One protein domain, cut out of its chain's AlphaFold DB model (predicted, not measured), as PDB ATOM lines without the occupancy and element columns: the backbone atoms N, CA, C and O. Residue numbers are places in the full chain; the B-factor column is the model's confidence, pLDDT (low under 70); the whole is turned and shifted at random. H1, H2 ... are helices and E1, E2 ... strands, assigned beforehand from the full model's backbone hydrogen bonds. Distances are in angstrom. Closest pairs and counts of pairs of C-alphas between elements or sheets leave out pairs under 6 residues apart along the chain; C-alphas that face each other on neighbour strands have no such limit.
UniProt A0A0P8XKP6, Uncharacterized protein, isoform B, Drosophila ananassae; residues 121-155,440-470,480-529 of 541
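Overview. This is residues 121 to 155, 440 to 470 and 480 to 529 of the 541 residues of the protein "Uncharacterized protein, isoform B" of Drosophila ananassae (UniProt A0A0P8XKP6). The model has two halves side by side: one of loops and short strands built round the small E2 and E3 hairpin, the other of three helices, in which H4 and H5 pack together at a steep tilt with H1 near H4. Residues 121 to 128 loop beside E3, short E4 lies near the middle of the whole, and little H3 lies far out at one end, with a long link running back to H4. The printed part has 116 residues with five named helices and four named strands, in the order E1, H1, E2, E3, H2, E4, H3, H4, H5; the one sheet has the order E2 - E3 and is antiparallel. The class is mixed, helices and strands, with under half of the residues in named elements. The whole is compact, with a radius of gyration of the C-alphas of 14.4 A and spans of 45 by 31 by 26 A.

Arrangement. E2, residues 440 to 443, and E3, residues 449 to 452, form an antiparallel hairpin, their directions at 148 degrees. N 441 and O 450 are within hydrogen-bond range at 2.8 A, as are N 450 and O 441 at 3.1 A. E4, residues 464 to 466, pairs with no named strand; its closest C-alpha to E2 is that of Cys 466, 5.9 A from that of Cys 443. H2, residues 458 to 461, and E4 meet only through their link. E1, residues 129 to 131, also pairs with no named strand and is apart from E2, E3 and E4. H3, residues 480 to 483, is apart from E2 and E3. H4, residues 495 to 503, and H5, residues 514 to 528, touch at a steep tilt of 59 degrees, opposite ways; the closest C-alphas are those of Ile 500 and Leu 521, 6.7 A apart, and H5 touches H4 with residues 521 to 525 alone. H1, residues 144 to 153, is close to H4 but not clearly touching: the closest C-alphas, those of Phe 153 and Arg 501, are 7.2 A apart, and the lines are about perpendicular at 83 degrees. In H1, H4 and H5 every O i to N i+4 pair is within hydrogen-bond range; H2 and H3 are too short for such a pair.

Along the chain. E1 begins at C-alpha 129 at (-20.415, 49.806, -46.236) and is 6.4 A long. E2 measures 10.3 A, E3 10.4 A and E4 7.0 A. H1 is 13.9 A long, H4 12.3 A, H2 5.1 A and H3 5.8 A. H5, the longest helix, runs 20.8 A to C-alpha 528 at (-40.220, 37.379, -31.091).

Size, cuts and confidence. The two C-alphas farthest apart are those of Thr 480 and Glu 509, at 45.5 A. Residues 156 to 439 and 471 to 479 are not printed; the C-alphas across these cuts are 28.8 A and 27.7 A apart. The links E1 to H1 and H3 to H4 are long. The mean pLDDT of the printed part is 89.1, and residues 482 to 486, 510 and 529 are under 70.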
ATOM      1  N   LEU A 121     -24.557  45.484 -42.803       95.69
ATOM      2  CA  LEU A 121     -23.153  45.817 -43.010       95.69
ATOM      3  C   LEU A 121     -22.577  44.903 -44.091       95.69
ATOM      4  O   LEU A 121     -22.534  43.678 -43.935       95.69
ATOM      5  N   GLU A 122     -22.146  45.495 -45.199       96.81
ATOM      6  CA  GLU A 122     -21.373  44.804 -46.226       96.81
ATOM      7  C   GLU A 122     -19.925  44.664 -45.751       96.81
ATOM      8  O   GLU A 122     -19.288  45.639 -45.347       96.81
ATOM      9  N   LEU A 123     -19.438  43.422 -45.758       95.06
ATOM     10  CA  LEU A 123     -18.165  43.023 -45.166       95.06
ATOM     11  C   LEU A 123     -17.335  42.218 -46.165       95.06
ATOM     12  O   LEU A 123     -17.879  41.434 -46.946       95.06
ATOM     13  N   GLY A 124     -16.011  42.336 -46.060       91.00
ATOM     14  CA  GLY A 124     -15.031  41.696 -46.947       91.00
ATOM     15  C   GLY A 124     -14.193  42.694 -47.750       91.00
ATOM     16  O   GLY A 124     -13.152  42.317 -48.276       91.00
ATOM     17  N   GLN A 125     -14.607  43.961 -47.794       91.06
ATOM     18  CA  GLN A 125     -13.783  45.081 -48.255       91.06
ATOM     19  C   GLN A 125     -12.946  45.648 -47.085       91.06
ATOM     20  O   GLN A 125     -13.289  45.393 -45.927       91.06
ATOM     21  N   PRO A 126     -11.877  46.436 -47.321       90.25
ATOM     22  CA  PRO A 126     -11.099  47.045 -46.237       90.25
ATOM     23  C   PRO A 126     -11.951  47.919 -45.305       90.25
ATOM     24  O   PRO A 126     -11.785  47.864 -44.088       90.25
ATOM     25  N   VAL A 127     -12.908  48.666 -45.862       93.38
ATOM     26  CA  VAL A 127     -13.839  49.514 -45.106       93.38
ATOM     27  C   VAL A 127     -15.268  48.993 -45.238       93.38
ATOM     28  O   VAL A 127     -15.649  48.464 -46.279       93.38
ATOM     29  N   VAL A 128     -16.042  49.092 -44.157       95.19
ATOM     30  CA  VAL A 128     -17.443  48.644 -44.115       95.19
ATOM     31  C   VAL A 128     -18.371  49.612 -44.861       95.19
ATOM     32  O   VAL A 128     -18.262  50.835 -44.725       95.19
ATOM     33  N   PHE A 129     -19.336  49.053 -45.594       95.75
ATOM     34  CA  PHE A 129     -20.415  49.806 -46.236       95.75
ATOM     35  C   PHE A 129     -21.768  49.514 -45.581       95.75
ATOM     36  O   PHE A 129     -22.080  48.373 -45.237       95.75
ATOM     37  N   VAL A 130     -22.584  50.556 -45.421       94.12
ATOM     38  CA  VAL A 130     -23.908  50.484 -44.784       94.12
ATOM     39  C   VAL A 130     -25.006  50.367 -45.844       94.12
ATOM     40  O   VAL A 130     -25.295  51.304 -46.600       94.12
ATOM     41  N   ARG A 131     -25.641  49.198 -45.895       93.38
ATOM     42  CA  ARG A 131     -26.718  48.865 -46.828       93.38
ATOM     43  C   ARG A 131     -28.070  48.938 -46.119       93.38
ATOM     44  O   ARG A 131     -28.181  48.617 -44.938       93.38
ATOM     45  N   ASP A 132     -29.084  49.381 -46.856       88.25
ATOM     46  CA  ASP A 132     -30.443  49.528 -46.320       88.25
ATOM     47  C   ASP A 132     -31.188  48.172 -46.347       88.25
ATOM     48  O   ASP A 132     -32.043  47.907 -45.507       88.25
ATOM     49  N   GLU A 133     -30.796  47.280 -47.263       91.00
ATOM     50  CA  GLU A 133     -31.364  45.944 -47.474       91.00
ATOM     51  C   GLU A 133     -30.259  44.864 -47.472       91.00
ATOM     52  O   GLU A 133     -29.081  45.186 -47.682       91.00
ATOM     53  N   PRO A 134     -30.588  43.581 -47.220       93.50
ATOM     54  CA  PRO A 134     -29.648  42.471 -47.364       93.50
ATOM     55  C   PRO A 134     -29.515  42.019 -48.822       93.50
ATOM     56  O   PRO A 134     -30.405  42.248 -49.635       93.50
ATOM     57  N   GLU A 135     -28.433  41.306 -49.123       93.94
ATOM     58  CA  GLU A 135     -28.135  40.790 -50.456       93.94
ATOM     59  C   GLU A 135     -29.161  39.728 -50.887       93.94
ATOM     60  O   GLU A 135     -29.414  38.740 -50.183       93.94
ATOM     61  N   ASP A 136     -29.772  39.947 -52.051       90.19
ATOM     62  CA  ASP A 136     -30.740  39.034 -52.651       90.19
ATOM     63  C   ASP A 136     -30.072  37.873 -53.394       90.19
ATOM     64  O   ASP A 136     -28.898  37.908 -53.746       90.19
ATOM     65  N   GLY A 137     -30.826  36.793 -53.614       88.56
ATOM     66  CA  GLY A 137     -30.376  35.673 -54.453       88.56
ATOM     67  C   GLY A 137     -29.208  34.823 -53.926       88.56
ATOM     68  O   GLY A 137     -28.847  33.853 -54.587       88.56
ATOM     69  N   VAL A 138     -28.634  35.111 -52.750       90.00
ATOM     70  CA  VAL A 138     -27.569  34.283 -52.152       90.00
ATOM     71  C   VAL A 138     -28.030  32.827 -51.978       90.00
ATOM     72  O   VAL A 138     -28.910  32.512 -51.172       90.00
ATOM     73  N   THR A 139     -27.391  31.923 -52.720       91.50
ATOM     74  CA  THR A 139     -27.562  30.461 -52.669       91.50
ATOM     75  C   THR A 139     -26.345  29.808 -52.021       91.50
ATOM     76  O   THR A 139     -25.217  30.206 -52.307       91.50
ATOM     77  N   LEU A 140     -26.542  28.751 -51.227       90.50
ATOM     78  CA  LEU A 140     -25.415  28.018 -50.632       90.50
ATOM     79  C   LEU A 140     -24.567  27.278 -51.678       90.50
ATOM     80  O   LEU A 140     -23.377  27.094 -51.471       90.50
ATOM     81  N   ASP A 141     -25.138  26.860 -52.807       89.12
ATOM     82  CA  ASP A 141     -24.394  26.103 -53.823       89.12
ATOM     83  C   ASP A 141     -23.310  26.927 -54.537       89.12
ATOM     84  O   ASP A 141     -22.304  26.362 -54.961       89.12
ATOM     85  N   ASN A 142     -23.461  28.256 -54.568       91.62
ATOM     86  CA  ASN A 142     -22.488  29.183 -55.158       91.62
ATOM     87  C   ASN A 142     -21.360  29.601 -54.187       91.62
ATOM     88  O   ASN A 142     -20.347  30.127 -54.637       91.62
ATOM     89  N   ASP A 143     -21.505  29.373 -52.873       92.50
ATOM     90  CA  ASP A 143     -20.461  29.623 -51.863       92.50
ATOM     91  C   ASP A 143     -20.254  28.350 -51.009       92.50
ATOM     92  O   ASP A 143     -20.930  28.153 -49.988       92.50
ATOM     93  N   PRO A 144     -19.323  27.453 -51.405       92.81
ATOM     94  CA  PRO A 144     -19.102  26.182 -50.715       92.81
ATOM     95  C   PRO A 144     -18.568  26.363 -49.285       92.81
ATOM     96  O   PRO A 144     -18.779  25.491 -48.433       92.81
ATOM     97  N   ASP A 145     -17.924  27.494 -48.993       91.75
ATOM     98  CA  ASP A 145     -17.430  27.834 -47.664       91.75
ATOM     99  C   ASP A 145     -18.580  28.245 -46.744       91.75
ATOM    100  O   ASP A 145     -18.689  27.723 -45.627       91.75
ATOM    101  N   LEU A 146     -19.477  29.126 -47.203       93.12
ATOM    102  CA  LEU A 146     -20.703  29.472 -46.485       93.12
ATOM    103  C   LEU A 146     -21.580  28.233 -46.299       93.12
ATOM    104  O   LEU A 146     -22.002  27.970 -45.173       93.12
ATOM    105  N   LYS A 147     -21.788  27.422 -47.345       93.94
ATOM    106  CA  LYS A 147     -22.517  26.144 -47.265       93.94
ATOM    107  C   LYS A 147     -21.947  25.242 -46.183       93.94
ATOM    108  O   LYS A 147     -22.684  24.761 -45.325       93.94
ATOM    109  N   THR A 148     -20.628  25.066 -46.165       92.25
ATOM    110  CA  THR A 148     -19.941  24.248 -45.161       92.25
ATOM    111  C   THR A 148     -20.100  24.817 -43.748       92.25
ATOM    112  O   THR A 148     -20.331  24.050 -42.809       92.25
ATOM    113  N   LYS A 149     -19.993  26.142 -43.571       92.06
ATOM    114  CA  LYS A 149     -20.177  26.827 -42.278       92.06
ATOM    115  C   LYS A 149     -21.621  26.683 -41.777       92.06
ATOM    116  O   LYS A 149     -21.820  26.208 -40.659       92.06
ATOM    117  N   VAL A 150     -22.612  26.969 -42.624       93.00
ATOM    118  CA  VAL A 150     -24.049  26.840 -42.322       93.00
ATOM    119  C   VAL A 150     -24.428  25.384 -42.037       93.00
ATOM    120  O   VAL A 150     -25.054  25.109 -41.021       93.00
ATOM    121  N   HIS A 151     -23.994  24.415 -42.847       92.94
ATOM    122  CA  HIS A 151     -24.304  22.998 -42.615       92.94
ATOM    123  C   HIS A 151     -23.690  22.459 -41.313       92.94
ATOM    124  O   HIS A 151     -24.352  21.713 -40.593       92.94
ATOM    125  N   LYS A 152     -22.457  22.857 -40.962       91.06
ATOM    126  CA  LYS A 152     -21.864  22.547 -39.645       91.06
ATOM    127  C   LYS A 152     -22.656  23.197 -38.512       91.06
ATOM    128  O   LYS A 152     -22.929  22.553 -37.504       91.06
ATOM    129  N   PHE A 153     -23.054  24.455 -38.687       92.62
ATOM    130  CA  PHE A 153     -23.860  25.193 -37.719       92.62
ATOM    131  C   PHE A 153     -25.248  24.572 -37.491       92.62
ATOM    132  O   PHE A 153     -25.712  24.563 -36.351       92.62
ATOM    133  N   LEU A 154     -25.875  24.013 -38.529       92.31
ATOM    134  CA  LEU A 154     -27.151  23.288 -38.463       92.31
ATOM    135  C   LEU A 154     -27.013  21.822 -38.004       92.31
ATOM    136  O   LEU A 154     -28.016  21.125 -37.907       92.31
ATOM    137  N   GLY A 155     -25.795  21.326 -37.757       89.75
ATOM    138  CA  GLY A 155     -25.550  19.925 -37.391       89.75
ATOM    139  C   GLY A 155     -25.663  18.916 -38.544       89.75
ATOM    140  O   GLY A 155     -25.500  17.721 -38.316       89.75
ATOM    141  N   LYS A 440     -13.351  47.146 -35.743       93.25
ATOM    142  CA  LYS A 440     -13.402  45.984 -36.629       93.25
ATOM    143  C   LYS A 440     -14.798  45.363 -36.553       93.25
ATOM    144  O   LYS A 440     -15.311  45.105 -35.467       93.25
ATOM    145  N   TYR A 441     -15.396  45.096 -37.708       93.81
ATOM    146  CA  TYR A 441     -16.680  44.411 -37.843       93.81
ATOM    147  C   TYR A 441     -16.446  42.989 -38.338       93.81
ATOM    148  O   TYR A 441     -15.726  42.802 -39.320       93.81
ATOM    149  N   VAL A 442     -17.064  41.990 -37.708       94.19
ATOM    150  CA  VAL A 442     -16.906  40.574 -38.077       94.19
ATOM    151  C   VAL A 442     -18.268  39.894 -38.161       94.19
ATOM    152  O   VAL A 442     -19.023  39.875 -37.193       94.19
ATOM    153  N   CYS A 443     -18.594  39.268 -39.295       95.31
ATOM    154  CA  CYS A 443     -19.771  38.406 -39.348       95.31
ATOM    155  C   CYS A 443     -19.521  37.091 -38.601       95.31
ATOM    156  O   CYS A 443     -18.614  36.329 -38.941       95.31
ATOM    157  N   THR A 444     -20.409  36.774 -37.658       94.25
ATOM    158  CA  THR A 444     -20.351  35.552 -36.842       94.25
ATOM    159  C   THR A 444     -20.461  34.243 -37.637       94.25
ATOM    160  O   THR A 444     -20.022  33.207 -37.140       94.25
ATOM    161  N   MET A 445     -21.019  34.269 -38.858       94.06
ATOM    162  CA  MET A 445     -21.212  33.082 -39.704       94.06
ATOM    163  C   MET A 445     -20.223  33.005 -40.871       94.06
ATOM    164  O   MET A 445     -19.427  32.071 -40.933       94.06
ATOM    165  N   CYS A 446     -20.248  33.962 -41.809       92.81
ATOM    166  CA  CYS A 446     -19.387  33.888 -42.996       92.81
ATOM    167  C   CYS A 446     -17.915  34.229 -42.703       92.81
ATOM    168  O   CYS A 446     -17.043  33.831 -43.480       92.81
ATOM    169  N   VAL A 447     -17.625  34.875 -41.562       92.31
ATOM    170  CA  VAL A 447     -16.284  35.310 -41.112       92.31
ATOM    171  C   VAL A 447     -15.683  36.442 -41.965       92.31
ATOM    172  O   VAL A 447     -14.543  36.843 -41.749       92.31
ATOM    173  N   ARG A 448     -16.454  37.019 -42.903       93.19
ATOM    174  CA  ARG A 448     -16.066  38.267 -43.578       93.19
ATOM    175  C   ARG A 448     -15.966  39.388 -42.545       93.19
ATOM    176  O   ARG A 448     -16.792  39.469 -41.629       93.19
ATOM    177  N   CYS A 449     -14.967  40.244 -42.707       93.56
ATOM    178  CA  CYS A 449     -14.709  41.371 -41.826       93.56
ATOM    179  C   CYS A 449     -14.296  42.615 -42.611       93.56
ATOM    180  O   CYS A 449     -13.785  42.501 -43.724       93.56
ATOM    181  N   SER A 450     -14.508  43.776 -42.000       94.19
ATOM    182  CA  SER A 450     -14.141  45.098 -42.518       94.19
ATOM    183  C   SER A 450     -13.884  46.048 -41.351       94.19
ATOM    184  O   SER A 450     -14.276  45.756 -40.219       94.19
ATOM    185  N   TYR A 451     -13.250  47.187 -41.610       93.44
ATOM    186  CA  TYR A 451     -12.916  48.182 -40.591       93.44
ATOM    187  C   TYR A 451     -13.720  49.476 -40.781       93.44
ATOM    188  O   TYR A 451     -14.252  49.737 -41.860       93.44
ATOM    189  N   GLY A 452     -13.836  50.297 -39.741       93.88
ATOM    190  CA  GLY A 452     -14.526  51.585 -39.830       93.88
ATOM    191  C   GLY A 452     -14.435  52.405 -38.548       93.88
ATOM    192  O   GLY A 452     -13.624  52.109 -37.671       93.88
ATOM    193  N   ARG A 453     -15.257  53.456 -38.452       92.69
ATOM    194  CA  ARG A 453     -15.239  54.425 -37.342       92.69
ATOM    195  C   ARG A 453     -16.529  54.475 -36.501       92.69
ATOM    196  O   ARG A 453     -16.579  55.173 -35.494       92.69
ATOM    197  N   ILE A 454     -17.577  53.718 -36.854       92.38
ATOM    198  CA  ILE A 454     -18.872  53.761 -36.140       92.38
ATOM    199  C   ILE A 454     -18.876  52.826 -34.926       92.38
ATOM    200  O   ILE A 454     -19.126  51.620 -35.034       92.38
ATOM    201  N   ARG A 455     -18.676  53.401 -33.738       87.75
ATOM    202  CA  ARG A 455     -18.925  52.729 -32.454       87.75
ATOM    203  C   ARG A 455     -20.433  52.713 -32.176       87.75
ATOM    204  O   ARG A 455     -20.980  53.658 -31.615       87.75
ATOM    205  N   PHE A 456     -21.108  51.653 -32.616       86.94
ATOM    206  CA  PHE A 456     -22.538  51.446 -32.370       86.94
ATOM    207  C   PHE A 456     -22.858  51.359 -30.873       86.94
ATOM    208  O   PHE A 456     -22.096  50.776 -30.100       86.94
ATOM    209  N   GLN A 457     -24.009  51.905 -30.471       84.69
ATOM    210  CA  GLN A 457     -24.510  51.770 -29.102       84.69
ATOM    211  C   GLN A 457     -24.951  50.312 -28.828       84.69
ATOM    212  O   GLN A 457     -25.343  49.615 -29.773       84.69
ATOM    213  N   PRO A 458     -24.871  49.804 -27.579       82.38
ATOM    214  CA  PRO A 458     -25.096  48.380 -27.277       82.38
ATOM    215  C   PRO A 458     -26.466  47.826 -27.702       82.38
ATOM    216  O   PRO A 458     -26.573  46.668 -28.108       82.38
ATOM    217  N   ASP A 459     -27.502  48.658 -27.654       81.06
ATOM    218  CA  ASP A 459     -28.870  48.391 -28.112       81.06
ATOM    219  C   ASP A 459     -28.980  48.252 -29.644       81.06
ATOM    220  O   ASP A 459     -29.798  47.472 -30.146       81.06
ATOM    221  N   ILE A 460     -28.112  48.945 -30.390       84.81
ATOM    222  CA  ILE A 460     -28.023  48.874 -31.855       84.81
ATOM    223  C   ILE A 460     -27.156  47.688 -32.304       84.81
ATOM    224  O   ILE A 460     -27.464  47.064 -33.318       84.81
ATOM    225  N   ILE A 461     -26.122  47.295 -31.544       87.69
ATOM    226  CA  ILE A 461     -25.244  46.154 -31.896       87.69
ATOM    227  C   ILE A 461     -26.060  44.871 -32.148       87.69
ATOM    228  O   ILE A 461     -25.835  44.173 -33.136       87.69
ATOM    229  N   GLY A 462     -27.085  44.597 -31.332       87.00
ATOM    230  CA  GLY A 462     -27.976  43.439 -31.514       87.00
ATOM    231  C   GLY A 462     -28.845  43.465 -32.789       87.00
ATOM    232  O   GLY A 462     -29.505  42.466 -33.103       87.00
ATOM    233  N   GLN A 463     -28.858  44.586 -33.515       89.06
ATOM    234  CA  GLN A 463     -29.586  44.829 -34.766       89.06
ATOM    235  C   GLN A 463     -28.663  44.782 -35.999       89.06
ATOM    236  O   GLN A 463     -29.145  44.829 -37.130       89.06
ATOM    237  N   LEU A 464     -27.345  44.654 -35.814       93.31
ATOM    238  CA  LEU A 464     -26.404  44.553 -36.929       93.31
ATOM    239  C   LEU A 464     -26.513  43.183 -37.601       93.31
ATOM    240  O   LEU A 464     -26.538  42.138 -36.937       93.31
ATOM    241  N   ARG A 465     -26.570  43.178 -38.931       95.12
ATOM    242  CA  ARG A 465     -26.626  41.975 -39.767       95.12
ATOM    243  C   ARG A 465     -25.612  42.082 -40.896       95.12
ATOM    244  O   ARG A 465     -25.364  43.157 -41.425       95.12
ATOM    245  N   CYS A 466     -25.010  40.966 -41.284       96.88
ATOM    246  CA  CYS A 466     -24.156  40.930 -42.465       96.88
ATOM    247  C   CYS A 466     -25.036  41.068 -43.713       96.88
ATOM    248  O   CYS A 466     -25.980  40.298 -43.859       96.88
ATOM    249  N   HIS A 467     -24.722  41.999 -44.614       96.94
ATOM    250  CA  HIS A 467     -25.453  42.182 -45.874       96.94
ATOM    251  C   HIS A 467     -25.567  40.861 -46.657       96.94
ATOM    252  O   HIS A 467     -26.664  40.489 -47.052       96.94
ATOM    253  N   TYR A 468     -24.465  40.107 -46.753       96.81
ATOM    254  CA  TYR A 468     -24.386  38.851 -47.505       96.81
ATOM    255  C   TYR A 468     -25.213  37.700 -46.899       96.81
ATOM    256  O   TYR A 468     -26.187  37.237 -47.479       96.81
ATOM    257  N   CYS A 469     -24.821  37.205 -45.718       95.62
ATOM    258  CA  CYS A 469     -25.421  35.996 -45.127       95.62
ATOM    259  C   CYS A 469     -26.438  36.271 -44.009       95.62
ATOM    260  O   CYS A 469     -26.958  35.337 -43.409       95.62
ATOM    261  N   GLN A 470     -26.713  37.543 -43.699       96.31
ATOM    262  CA  GLN A 470     -27.778  37.975 -42.784       96.31
ATOM    263  C   GLN A 470     -27.699  37.416 -41.347       96.31
ATOM    264  O   GLN A 470     -28.685  37.435 -40.609       96.31
ATOM    265  N   THR A 480      -3.780  47.272 -33.930       81.69
ATOM    266  CA  THR A 480      -2.732  46.939 -34.914       81.69
ATOM    267  C   THR A 480      -2.394  45.442 -34.933       81.69
ATOM    268  O   THR A 480      -2.039  44.890 -35.977       81.69
ATOM    269  N   ALA A 481      -2.575  44.740 -33.809       74.94
ATOM    270  CA  ALA A 481      -2.404  43.291 -33.721       74.94
ATOM    271  C   ALA A 481      -3.439  42.504 -34.552       74.94
ATOM    272  O   ALA A 481      -3.163  41.367 -34.948       74.94
ATOM    273  N   ASP A 482      -4.601  43.090 -34.859       69.94
ATOM    274  CA  ASP A 482      -5.642  42.455 -35.672       69.94
ATOM    275  C   ASP A 482      -5.317  42.392 -37.163       69.94
ATOM    276  O   ASP A 482      -5.954  41.613 -37.870       69.94
ATOM    277  N   MET A 483      -4.315  43.138 -37.645       67.62
ATOM    278  CA  MET A 483      -3.824  43.013 -39.026       67.62
ATOM    279  C   MET A 483      -3.238  41.624 -39.316       67.62
ATOM    280  O   MET A 483      -3.289  41.153 -40.448       67.62
ATOM    281  N   TYR A 484      -2.689  40.960 -38.292       66.62
ATOM    282  CA  TYR A 484      -2.017  39.661 -38.418       66.62
ATOM    283  C   TYR A 484      -2.842  38.498 -37.842       66.62
ATOM    284  O   TYR A 484      -2.516  37.330 -38.061       66.62
ATOM    285  N   ARG A 485      -3.928  38.787 -37.111       65.12
ATOM    286  CA  ARG A 485      -4.846  37.772 -36.581       65.12
ATOM    287  C   ARG A 485      -5.957  37.489 -37.584       65.12
ATOM    288  O   ARG A 485      -6.932  38.231 -37.676       65.12
ATOM    289  N   GLY A 486      -5.844  36.352 -38.269       66.56
ATOM    290  CA  GLY A 486      -6.929  35.818 -39.090       66.56
ATOM    291  C   GLY A 486      -8.232  35.701 -38.292       66.56
ATOM    292  O   GLY A 486      -8.261  35.111 -37.207       66.56
ATOM    293  N   THR A 487      -9.304  36.273 -38.835       74.62
ATOM    294  CA  THR A 487     -10.631  36.306 -38.214       74.62
ATOM    295  C   THR A 487     -11.185  34.888 -38.038       74.62
ATOM    296  O   THR A 487     -11.065  34.044 -38.929       74.62
ATOM    297  N   ARG A 488     -11.786  34.601 -36.879       72.62
ATOM    298  CA  ARG A 488     -12.409  33.305 -36.562       72.62
ATOM    299  C   ARG A 488     -13.910  33.495 -36.324       72.62
ATOM    300  O   ARG A 488     -14.285  34.535 -35.792       72.62
ATOM    301  N   PRO A 489     -14.766  32.522 -36.687       71.25
ATOM    302  CA  PRO A 489     -16.177  32.583 -36.330       71.25
ATOM    303  C   PRO A 489     -16.329  32.526 -34.810       71.25
ATOM    304  O   PRO A 489     -15.735  31.664 -34.158       71.25
ATOM    305  N   ASP A 490     -17.145  33.427 -34.269       77.75
ATOM    306  CA  ASP A 490     -17.537  33.425 -32.863       77.75
ATOM    307  C   ASP A 490     -18.343  32.143 -32.537       77.75
ATOM    308  O   ASP A 490     -19.436  31.948 -33.093       77.75
ATOM    309  N   PRO A 491     -17.836  31.269 -31.642       75.56
ATOM    310  CA  PRO A 491     -18.484  30.011 -31.293       75.56
ATOM    311  C   PRO A 491     -19.697  30.178 -30.365       75.56
ATOM    312  O   PRO A 491     -20.397  29.191 -30.129       75.56
ATOM    313  N   ALA A 492     -19.956  31.372 -29.816       87.38
ATOM    314  CA  ALA A 492     -21.064  31.590 -28.894       87.38
ATOM    315  C   ALA A 492     -22.415  31.340 -29.579       87.38
ATOM    316  O   ALA A 492     -22.683  31.837 -30.675       87.38
ATOM    317  N   MET A 493     -23.298  30.589 -28.920       90.88
ATOM    318  CA  MET A 493     -24.677  30.382 -29.365       90.88
ATOM    319  C   MET A 493     -25.569  31.483 -28.787       90.88
ATOM    320  O   MET A 493     -26.133  31.335 -27.707       90.88
ATOM    321  N   THR A 494     -25.676  32.600 -29.507       92.44
ATOM    322  CA  THR A 494     -26.610  33.690 -29.187       92.44
ATOM    323  C   THR A 494     -28.069  33.217 -29.289       92.44
ATOM    324  O   THR A 494     -28.346  32.266 -30.029       92.44
ATOM    325  N   PRO A 495     -29.038  33.885 -28.631       93.81
ATOM    326  CA  PRO A 495     -30.459  33.552 -28.779       93.81
ATOM    327  C   PRO A 495     -30.942  33.602 -30.239       93.81
ATOM    328  O   PRO A 495     -31.744  32.769 -30.653       93.81
ATOM    329  N   PHE A 496     -30.376  34.502 -31.054       93.69
ATOM    330  CA  PHE A 496     -30.592  34.529 -32.500       93.69
ATOM    331  C   PHE A 496     -30.057  33.263 -33.178       93.69
ATOM    332  O   PHE A 496     -30.805  32.580 -33.868       93.69
ATOM    333  N   LYS A 497     -28.787  32.895 -32.959       94.62
ATOM    334  CA  LYS A 497     -28.201  31.666 -33.523       94.62
ATOM    335  C   LYS A 497     -28.973  30.410 -33.084       94.62
ATOM    336  O   LYS A 497     -29.140  29.500 -33.891       94.62
ATOM    337  N   VAL A 498     -29.470  30.342 -31.848       95.31
ATOM    338  CA  VAL A 498     -30.344  29.243 -31.392       95.31
ATOM    339  C   VAL A 498     -31.640  29.222 -32.207       95.31
ATOM    340  O   VAL A 498     -31.927  28.215 -32.854       95.31
ATOM    341  N   PHE A 499     -32.347  30.354 -32.291       95.69
ATOM    342  CA  PHE A 499     -33.575  30.476 -33.079       95.69
ATOM    343  C   PHE A 499     -33.382  30.100 -34.560       95.69
ATOM    344  O   PHE A 499     -34.178  29.333 -35.106       95.69
ATOM    345  N   ILE A 500     -32.315  30.585 -35.211       95.50
ATOM    346  CA  ILE A 500     -32.014  30.228 -36.605       95.50
ATOM    347  C   ILE A 500     -31.758  28.722 -36.722       95.50
ATOM    348  O   ILE A 500     -32.348  28.085 -37.592       95.50
ATOM    349  N   ARG A 501     -30.935  28.120 -35.849       94.88
ATOM    350  CA  ARG A 501     -30.651  26.673 -35.891       94.88
ATOM    351  C   ARG A 501     -31.928  25.836 -35.813       94.88
ATOM    352  O   ARG A 501     -32.054  24.861 -36.548       94.88
ATOM    353  N   GLU A 502     -32.854  26.210 -34.940       95.06
ATOM    354  CA  GLU A 502     -34.087  25.457 -34.692       95.06
ATOM    355  C   GLU A 502     -35.139  25.604 -35.794       95.06
ATOM    356  O   GLU A 502     -35.984  24.717 -35.935       95.06
ATOM    357  N   ASN A 503     -35.110  26.698 -36.563       94.81
ATOM    358  CA  ASN A 503     -36.168  27.034 -37.520       94.81
ATOM    359  C   ASN A 503     -35.711  27.034 -38.986       94.81
ATOM    360  O   ASN A 503     -36.554  26.921 -39.869       94.81
ATOM    361  N   TYR A 504     -34.407  27.054 -39.281       94.25
ATOM    362  CA  TYR A 504     -33.904  27.134 -40.661       94.25
ATOM    363  C   TYR A 504     -34.460  26.037 -41.579       94.25
ATOM    364  O   TYR A 504     -34.903  26.325 -42.682       94.25
ATOM    365  N   GLN A 505     -34.501  24.783 -41.123       90.00
ATOM    366  CA  GLN A 505     -35.037  23.671 -41.925       90.00
ATOM    367  C   GLN A 505     -36.575  23.605 -41.946       90.00
ATOM    368  O   GLN A 505     -37.134  22.885 -42.766       90.00
ATOM    369  N   LYS A 506     -37.254  24.330 -41.047       89.62
ATOM    370  CA  LYS A 506     -38.724  24.375 -40.942       89.62
ATOM    371  C   LYS A 506     -39.332  25.523 -41.753       89.62
ATOM    372  O   LYS A 506     -40.527  25.505 -42.031       89.62
ATOM    373  N   THR A 507     -38.527  26.532 -42.080       85.81
ATOM    374  CA  THR A 507     -38.981  27.785 -42.684       85.81
ATOM    375  C   THR A 507     -38.784  27.794 -44.200       85.81
ATOM    376  O   THR A 507     -37.662  27.678 -44.706       85.81
ATOM    377  N   GLY A 508     -39.895  28.017 -44.905       75.50
ATOM    378  CA  GLY A 508     -39.960  28.105 -46.362       75.50
ATOM    379  C   GLY A 508     -40.117  26.753 -47.057       75.50
ATOM    380  O   GLY A 508     -40.088  25.695 -46.433       75.50
ATOM    381  N   GLU A 509     -40.271  26.804 -48.374       73.75
ATOM    382  CA  GLU A 509     -40.269  25.622 -49.236       73.75
ATOM    383  C   GLU A 509     -38.867  24.993 -49.310       73.75
ATOM    384  O   GLU A 509     -37.860  25.640 -48.996       73.75
ATOM    385  N   ALA A 510     -38.786  23.727 -49.731       67.56
ATOM    386  CA  ALA A 510     -37.527  22.977 -49.774       67.56
ATOM    387  C   ALA A 510     -36.443  23.693 -50.606       67.56
ATOM    388  O   ALA A 510     -35.296  23.797 -50.168       67.56
ATOM    389  N   GLU A 511     -36.832  24.268 -51.746       73.31
ATOM    390  CA  GLU A 511     -35.944  24.936 -52.709       73.31
ATOM    391  C   GLU A 511     -35.684  26.425 -52.400       73.31
ATOM    392  O   GLU A 511     -34.990  27.106 -53.153       73.31
ATOM    393  N   MET A 512     -36.192  26.957 -51.279       84.56
ATOM    394  CA  MET A 512     -35.984  28.366 -50.930       84.56
ATOM    395  C   MET A 512     -34.489  28.696 -50.759       84.56
ATOM    396  O   MET A 512     -33.775  28.058 -49.974       84.56
ATOM    397  N   VAL A 513     -34.031  29.739 -51.458       91.44
ATOM    398  CA  VAL A 513     -32.648  30.244 -51.398       91.44
ATOM    399  C   VAL A 513     -32.278  30.768 -50.004       91.44
ATOM    400  O   VAL A 513     -33.140  31.146 -49.204       91.44
ATOM    401  N   HIS A 514     -30.980  30.795 -49.688       93.31
ATOM    402  CA  HIS A 514     -30.492  31.128 -48.345       93.31
ATOM    403  C   HIS A 514     -30.850  32.558 -47.926       93.31
ATOM    404  O   HIS A 514     -31.330  32.744 -46.808       93.31
ATOM    405  N   SER A 515     -30.691  33.543 -48.815       92.88
ATOM    406  CA  SER A 515     -31.062  34.942 -48.549       92.88
ATOM    407  C   SER A 515     -32.544  35.110 -48.200       92.88
ATOM    408  O   SER A 515     -32.866  35.746 -47.197       92.88
ATOM    409  N   ALA A 516     -33.449  34.508 -48.975       93.31
ATOM    410  CA  ALA A 516     -34.894  34.578 -48.741       93.31
ATOM    411  C   ALA A 516     -35.295  33.903 -47.418       93.31
ATOM    412  O   ALA A 516     -36.040  34.475 -46.620       93.31
ATOM    413  N   ARG A 517     -34.732  32.720 -47.138       94.94
ATOM    414  CA  ARG A 517     -34.966  31.992 -45.884       94.94
ATOM    415  C   ARG A 517     -34.451  32.771 -44.672       94.94
ATOM    416  O   ARG A 517     -35.154  32.871 -43.669       94.94
ATOM    417  N   MET A 518     -33.256  33.358 -44.760       95.31
ATOM    418  CA  MET A 518     -32.701  34.190 -43.689       95.31
ATOM    419  C   MET A 518     -33.476  35.496 -43.487       95.31
ATOM    420  O   MET A 518     -33.601  35.927 -42.340       95.31
ATOM    421  N   ARG A 519     -34.042  36.094 -44.545       93.88
ATOM    422  CA  ARG A 519     -34.885  37.298 -44.451       93.88
ATOM    423  C   ARG A 519     -36.142  37.002 -43.631       93.88
ATOM    424  O   ARG A 519     -36.370  37.643 -42.608       93.88
ATOM    425  N   LEU A 520     -36.863  35.936 -43.991       93.81
ATOM    426  CA  LEU A 520     -38.058  35.481 -43.272       93.81
ATOM    427  C   LEU A 520     -37.761  35.115 -41.804       93.81
ATOM    428  O   LEU A 520     -38.523  35.477 -40.909       93.81
ATOM    429  N   LEU A 521     -36.635  34.450 -41.528       94.94
ATOM    430  CA  LEU A 521     -36.222  34.128 -40.158       94.94
ATOM    431  C   LEU A 521     -35.818  35.367 -39.343       94.94
ATOM    432  O   LEU A 521     -36.128  35.436 -38.155       94.94
ATOM    433  N   ASN A 522     -35.147  36.349 -39.950       93.88
ATOM    434  CA  ASN A 522     -34.838  37.621 -39.293       93.88
ATOM    435  C   ASN A 522     -36.131  38.373 -38.936       93.88
ATOM    436  O   ASN A 522     -36.270  38.835 -37.805       93.88
ATOM    437  N   GLU A 523     -37.114  38.433 -39.838       92.44
ATOM    438  CA  GLU A 523     -38.428  39.029 -39.554       92.44
ATOM    439  C   GLU A 523     -39.181  38.304 -38.430       92.44
ATOM    440  O   GLU A 523     -39.710  38.953 -37.526       92.44
ATOM    441  N   GLN A 524     -39.203  36.966 -38.444       93.25
ATOM    442  CA  GLN A 524     -39.796  36.163 -37.369       93.25
ATOM    443  C   GLN A 524     -39.099  36.428 -36.026       93.25
ATOM    444  O   GLN A 524     -39.770  36.682 -35.028       93.25
ATOM    445  N   TYR A 525     -37.764  36.440 -35.997       92.25
ATOM    446  CA  TYR A 525     -37.002  36.714 -34.779       92.25
ATOM    447  C   TYR A 525     -37.199  38.145 -34.260       92.25
ATOM    448  O   TYR A 525     -37.266  38.349 -33.049       92.25
ATOM    449  N   LYS A 526     -37.344  39.136 -35.152       88.50
ATOM    450  CA  LYS A 526     -37.688  40.512 -34.766       88.50
ATOM    451  C   LYS A 526     -39.024  40.550 -34.020       88.50
ATOM    452  O   LYS A 526     -39.075  41.115 -32.935       88.50
ATOM    453  N   ARG A 527     -40.058  39.873 -34.538       88.00
ATOM    454  CA  ARG A 527     -41.387  39.770 -33.894       88.00
ATOM    455  C   ARG A 527     -41.376  38.999 -32.566       88.00
ATOM    456  O   ARG A 527     -42.286  39.175 -31.766       88.00
ATOM    457  N   LEU A 528     -40.373  38.149 -32.332       84.56
ATOM    458  CA  LEU A 528     -40.220  37.379 -31.091       84.56
ATOM    459  C   LEU A 528     -39.494  38.137 -29.970       84.56
ATOM    460  O   LEU A 528     -39.527  37.677 -28.831       84.56
ATOM    461  N   LYS A 529     -38.844  39.276 -30.247       65.69
ATOM    462  CA  LYS A 529     -38.316  40.140 -29.184       65.69
ATOM    463  C   LYS A 529     -39.482  40.907 -28.537       65.69
ATOM    464  O   LYS A 529     -40.080  41.737 -29.216       65.69
TER     465      LYS A 529